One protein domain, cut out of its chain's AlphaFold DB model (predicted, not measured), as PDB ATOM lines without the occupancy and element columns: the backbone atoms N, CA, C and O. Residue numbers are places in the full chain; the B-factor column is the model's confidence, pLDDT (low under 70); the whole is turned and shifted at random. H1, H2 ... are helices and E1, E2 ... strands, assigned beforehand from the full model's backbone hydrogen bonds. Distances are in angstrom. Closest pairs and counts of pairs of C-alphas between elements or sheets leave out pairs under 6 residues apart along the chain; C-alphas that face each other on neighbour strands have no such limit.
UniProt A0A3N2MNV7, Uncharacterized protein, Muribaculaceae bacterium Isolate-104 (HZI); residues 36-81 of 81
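This is residues 36 to 81 of the 81 residues of an uncharacterized protein of Muribaculaceae bacterium Isolate-104 (HZI) (UniProt A0A3N2MNV7). One helix, H1, stands crosswise to a two-stranded hairpin, E1 and E2; residues 44 to 53 pack near the strands, and residues 36 to 43 stick out. The printed part has 46 residues, in the order H1, E1, E2; the antiparallel sheet has the order E1 - E2, and the class is mixed, helices and strands. It is loose, with a radius of gyration of the C-alphas of 12.4 A and spans of 41 by 29 by 17 A.

Start at H1, residues 37 to 54, where every O i to N i+4 pair is within hydrogen-bond range. Its closest C-alphas to E1, residues 59 to 63, are those of Cys 52 and His 59, 6.2 A apart. To E2, residues 69 to 74, they are Leu 48 and Ala 73, 7.6 A. In the hairpin E1 and E2, antiparallel at 169 degrees, find N 60 and O 73 at 2.9 A.

Find C-alpha 37 at (151.204, 122.519, 192.268); H1 runs 25.6 A. E1 spans 12.9 A, and E2 13.2 A, ending at (165.461, 131.453, 200.488).

C-alphas 66 and 81 are farthest apart, 42.0 A. The printed part has no cut, both links are tight, and residues 78 to 81 are under pLDDT 70.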
ATOM      1  N   THR A  36     149.691 117.872 191.938       94.00
ATOM      2  CA  THR A  36     149.233 119.260 192.041       94.00
ATOM      3  C   THR A  36     150.402 120.205 192.290       94.00
ATOM      4  O   THR A  36     151.456 119.793 192.781       94.00
ATOM      5  N   ASP A  37     150.200 121.488 192.000       90.50
ATOM      6  CA  ASP A  37     151.204 122.519 192.268       90.50
ATOM      7  C   ASP A  37     151.593 122.548 193.755       90.50
ATOM      8  O   ASP A  37     152.777 122.608 194.070       90.50
ATOM      9  N   ASP A  38     150.630 122.385 194.671       94.00
ATOM     10  CA  ASP A  38     150.890 122.308 196.118       94.00
ATOM     11  C   ASP A  38     151.806 121.135 196.496       94.00
ATOM     12  O   ASP A  38     152.673 121.271 197.358       94.00
ATOM     13  N   GLU A  39     151.653 119.976 195.847       92.50
ATOM     14  CA  GLU A  39     152.538 118.830 196.075       92.50
ATOM     15  C   GLU A  39     153.945 119.092 195.533       92.50
ATOM     16  O   GLU A  39     154.928 118.738 196.184       92.50
ATOM     17  N   ILE A  40     154.052 119.727 194.363       92.12
ATOM     18  CA  ILE A  40     155.339 120.106 193.766       92.12
ATOM     19  C   ILE A  40     156.057 121.113 194.673       92.12
ATOM     20  O   ILE A  40     157.232 120.926 194.994       92.12
ATOM     21  N   ILE A  41     155.342 122.142 195.128       92.69
ATOM     22  CA  ILE A  41     155.862 123.175 196.025       92.69
ATOM     23  C   ILE A  41     156.253 122.559 197.370       92.69
ATOM     24  O   ILE A  41     157.353 122.819 197.848       92.69
ATOM     25  N   GLY A  42     155.421 121.692 197.954       93.44
ATOM     26  CA  GLY A  42     155.723 121.019 199.218       93.44
ATOM     27  C   GLY A  42     156.940 120.088 199.130       93.44
ATOM     28  O   GLY A  42     157.775 120.061 200.038       93.44
ATOM     29  N   LEU A  43     157.099 119.357 198.018       92.38
ATOM     30  CA  LEU A  43     158.299 118.553 197.758       92.38
ATOM     31  C   LEU A  43     159.548 119.432 197.631       92.38
ATOM     32  O   LEU A  43     160.592 119.104 198.204       92.38
ATOM     33  N   PHE A  44     159.440 120.547 196.908       93.81
ATOM     34  CA  PHE A  44     160.527 121.510 196.769       93.81
ATOM     35  C   PHE A  44     160.897 122.152 198.112       93.81
ATOM     36  O   PHE A  44     162.079 122.230 198.441       93.81
ATOM     37  N   GLU A  45     159.915 122.544 198.924       94.62
ATOM     38  CA  GLU A  45     160.122 123.096 200.264       94.62
ATOM     39  C   GLU A  45     160.868 122.103 201.164       94.62
ATOM     40  O   GLU A  45     161.849 122.462 201.820       94.62
ATOM     41  N   HIS A  46     160.438 120.838 201.178       94.56
ATOM     42  CA  HIS A  46     161.094 119.799 201.967       94.56
ATOM     43  C   HIS A  46     162.545 119.573 201.517       94.56
ATOM     44  O   HIS A  46     163.449 119.469 202.349       94.56
ATOM     45  N   TYR A  47     162.782 119.550 200.201       95.06
ATOM     46  CA  TYR A  47     164.129 119.469 199.643       95.06
ATOM     47  C   TYR A  47     164.987 120.678 200.039       95.06
ATOM     48  O   TYR A  47     166.119 120.493 200.485       95.06
ATOM     49  N   LEU A  48     164.447 121.896 199.924       95.38
ATOM     50  CA  LEU A  48     165.134 123.137 200.275       95.38
ATOM     51  C   LEU A  48     165.546 123.148 201.750       95.38
ATOM     52  O   LEU A  48     166.693 123.468 202.048       95.38
ATOM     53  N   LYS A  49     164.645 122.750 202.661       95.06
ATOM     54  CA  LYS A  49     164.943 122.627 204.099       95.06
ATOM     55  C   LYS A  49     166.140 121.715 204.341       95.06
ATOM     56  O   LYS A  49     167.128 122.157 204.923       95.06
ATOM     57  N   ARG A  50     166.084 120.485 203.821       95.94
ATOM     58  CA  ARG A  50     167.169 119.507 203.966       95.94
ATOM     59  C   ARG A  50     168.482 120.020 203.369       95.94
ATOM     60  O   ARG A  50     169.520 119.928 204.011       95.94
ATOM     61  N   TRP A  51     168.445 120.584 202.162       95.88
ATOM     62  CA  TRP A  51     169.634 121.123 201.498       95.88
ATOM     63  C   TRP A  51     170.296 122.238 202.314       95.88
ATOM     64  O   TRP A  51     171.515 122.246 202.484       95.88
ATOM     65  N   CYS A  52     169.497 123.175 202.828       95.19
ATOM     66  CA  CYS A  52     169.965 124.264 203.678       95.19
ATOM     67  C   CYS A  52     170.604 123.754 204.979       95.19
ATOM     68  O   CYS A  52     171.653 124.263 205.374       95.19
ATOM     69  N   GLU A  53     170.021 122.729 205.605       95.12
ATOM     70  CA  GLU A  53     170.583 122.067 206.789       95.12
ATOM     71  C   GLU A  53     171.923 121.379 206.485       95.12
ATOM     72  O   GLU A  53     172.909 121.627 207.178       95.12
ATOM     73  N   GLU A  54     171.988 120.574 205.421       96.62
ATOM     74  CA  GLU A  54     173.193 119.831 205.019       96.62
ATOM     75  C   GLU A  54     174.362 120.755 204.639       96.62
ATOM     76  O   GLU A  54     175.521 120.427 204.888       96.62
ATOM     77  N   ASN A  55     174.065 121.922 204.061       96.12
ATOM     78  CA  ASN A  55     175.068 122.879 203.587       96.12
ATOM     79  C   ASN A  55     175.295 124.061 204.546       96.12
ATOM     80  O   ASN A  55     176.027 124.988 204.199       96.12
ATOM     81  N   ASN A  56     174.670 124.054 205.729       95.25
ATOM     82  CA  ASN A  56     174.731 125.144 206.709       95.25
ATOM     83  C   ASN A  56     174.492 126.536 206.079       95.25
ATOM     84  O   ASN A  56     175.241 127.490 206.294       95.25
ATOM     85  N   THR A  57     173.449 126.637 205.257       95.12
ATOM     86  CA  THR A  57     173.059 127.851 204.527       95.12
ATOM     87  C   THR A  57     171.564 128.115 204.699       95.12
ATOM     88  O   THR A  57     170.811 127.258 205.146       95.12
ATOM     89  N   THR A  58     171.108 129.309 204.338       94.12
ATOM     90  CA  THR A  58     169.686 129.695 204.346       94.12
ATOM     91  C   THR A  58     169.078 129.765 202.951       94.12
ATOM     92  O   THR A  58     167.906 130.100 202.807       94.12
ATOM     93  N   HIS A  59     169.860 129.498 201.907       94.62
ATOM     94  CA  HIS A  59     169.378 129.595 200.538       94.62
ATOM     95  C   HIS A  59     170.032 128.573 199.617       94.62
ATOM     96  O   HIS A  59     171.156 128.124 199.845       94.62
ATOM     97  N   LEU A  60     169.308 128.258 198.549       96.00
ATOM     98  CA  LEU A  60     169.775 127.509 197.396       96.00
ATOM     99  C   LEU A  60     169.811 128.463 196.201       96.00
ATOM    100  O   LEU A  60     168.794 129.075 195.873       96.00
ATOM    101  N   GLY A  61     170.982 128.595 195.580       94.94
ATOM    102  CA  GLY A  61     171.178 129.317 194.325       94.94
ATOM    103  C   GLY A  61     171.467 128.333 193.196       94.94
ATOM    104  O   GLY A  61     172.233 127.388 193.382       94.94
ATOM    105  N   ILE A  62     170.852 128.541 192.034       94.25
ATOM    106  CA  ILE A  62     171.174 127.831 190.792       94.25
ATOM    107  C   ILE A  62     171.816 128.842 189.856       94.25
ATOM    108  O   ILE A  62     171.235 129.895 189.585       94.25
ATOM    109  N   THR A  63     173.003 128.514 189.359       96.50
ATOM    110  CA  THR A  63     173.743 129.344 188.411       96.50
ATOM    111  C   THR A  63     173.692 128.761 187.005       96.50
ATOM    112  O   THR A  63     173.621 127.543 186.829       96.50
ATOM    113  N   ASP A  64     173.761 129.624 185.994       94.88
ATOM    114  CA  ASP A  64     174.027 129.208 184.618       94.88
ATOM    115  C   ASP A  64     175.484 128.721 184.440       94.88
ATOM    116  O   ASP A  64     176.284 128.683 185.379       94.88
ATOM    117  N   GLN A  65     175.848 128.356 183.206       95.06
ATOM    118  CA  GLN A  65     177.208 127.918 182.859       95.06
ATOM    119  C   GLN A  65     178.271 129.021 183.019       95.06
ATOM    120  O   GLN A  65     179.459 128.715 183.073       95.06
ATOM    121  N   ASN A  66     177.854 130.287 183.097       95.31
ATOM    122  CA  ASN A  66     178.724 131.450 183.254       95.31
ATOM    123  C   ASN A  66     178.839 131.899 184.723       95.31
ATOM    124  O   ASN A  66     179.541 132.868 185.006       95.31
ATOM    125  N   GLY A  67     178.166 131.217 185.657       93.12
ATOM    126  CA  GLY A  67     178.152 131.559 187.080       93.12
ATOM    127  C   GLY A  67     177.138 132.638 187.470       93.12
ATOM    128  O   GLY A  67     177.146 133.077 188.619       93.12
ATOM    129  N   ASN A  68     176.252 133.062 186.564       95.06
ATOM    130  CA  ASN A  68     175.182 134.003 186.897       95.06
ATOM    131  C   ASN A  68     174.052 133.268 187.620       95.06
ATOM    132  O   ASN A  68     173.574 132.245 187.131       95.06
ATOM    133  N   GLU A  69     173.594 133.791 188.757       95.44
ATOM    134  CA  GLU A  69     172.443 133.232 189.473       95.44
ATOM    135  C   GLU A  69     171.160 133.424 188.646       95.44
ATOM    136  O   GLU A  69     170.769 134.549 188.340       95.44
ATOM    137  N   ILE A  70     170.513 132.315 188.280       97.06
ATOM    138  CA  ILE A  70     169.261 132.294 187.500       97.06
ATOM    139  C   ILE A  70     168.042 131.939 188.351       97.06
ATOM    140  O   ILE A  70     166.907 132.179 187.946       97.06
ATOM    141  N   PHE A  71     168.260 131.359 189.530       95.69
ATOM    142  CA  PHE A  71     167.204 131.040 190.476       95.69
ATOM    143  C   PHE A  71     167.757 131.065 191.896       95.69
ATOM    144  O   PHE A  71     168.839 130.537 192.155       95.69
ATOM    145  N   ARG A  72     166.978 131.627 192.819       95.19
ATOM    146  CA  ARG A  72     167.298 131.646 194.242       95.19
ATOM    147  C   ARG A  72     166.066 131.315 195.062       95.19
ATOM    148  O   ARG A  72     165.047 131.993 194.956       95.19
ATOM    149  N   ALA A  73     166.194 130.322 195.931       95.75
ATOM    150  CA  ALA A  73     165.203 130.010 196.949       95.75
ATOM    151  C   ALA A  73     165.780 130.285 198.334       95.75
ATOM    152  O   ALA A  73     166.885 129.847 198.650       95.75
ATOM    153  N   ILE A  74     165.037 131.026 199.154       95.38
ATOM    154  CA  ILE A  74     165.461 131.453 200.488       95.38
ATOM    155  C   ILE A  74     164.545 130.796 201.514       95.38
ATOM    156  O   ILE A  74     163.335 131.018 201.511       95.38
ATOM    157  N   LEU A  75     165.131 130.006 202.410       92.75
ATOM    158  CA  LEU A  75     164.436 129.451 203.556       92.75
ATOM    159  C   LEU A  75     164.357 130.519 204.648       92.75
ATOM    160  O   LEU A  75     165.338 130.811 205.336       92.75
ATOM    161  N   THR A  76     163.171 131.093 204.816       90.31
ATOM    162  CA  THR A  76     162.902 132.012 205.924       90.31
ATOM    163  C   THR A  76     162.442 131.193 207.119       90.31
ATOM    164  O   THR A  76     161.482 130.430 207.023       90.31
ATOM    165  N   LYS A  77     163.129 131.321 208.257       77.81
ATOM    166  CA  LYS A  77     162.617 130.779 209.516       77.81
ATOM    167  C   LYS A  77     161.503 131.711 209.978       77.81
ATOM    168  O   LYS A  77     161.790 132.838 210.375       77.81
ATOM    169  N   ASN A  78     160.254 131.261 209.909       61.81
ATOM    170  CA  ASN A  78     159.208 131.921 210.673       61.81
ATOM    171  C   ASN A  78     159.531 131.670 212.145       61.81
ATOM    172  O   ASN A  78     159.515 130.534 212.615       61.81
ATOM    173  N   ASN A  79     159.918 132.735 212.845       49.66
ATOM    174  CA  ASN A  79     159.903 132.745 214.295       49.66
ATOM    175  C   ASN A  79     158.429 132.772 214.701       49.66
ATOM    176  O   ASN A  79     157.882 133.849 214.933       49.66
ATOM    177  N   ASP A  80     157.783 131.609 214.723       48.62
ATOM    178  CA  ASP A  80     156.513 131.460 215.422       48.62
ATOM    179  C   ASP A  80     156.824 131.629 216.918       48.62
ATOM    180  O   ASP A  80     157.335 130.717 217.576       48.62
ATOM    181  N   GLN A  81     156.643 132.864 217.399       38.44
ATOM    182  CA  GLN A  81     156.488 133.193 218.816       38.44
ATOM    183  C   GLN A  81     155.086 132.813 219.284       38.44
ATOM    184  O   GLN A  81     154.127 133.072 218.523       38.44
TER     185      GLN A  81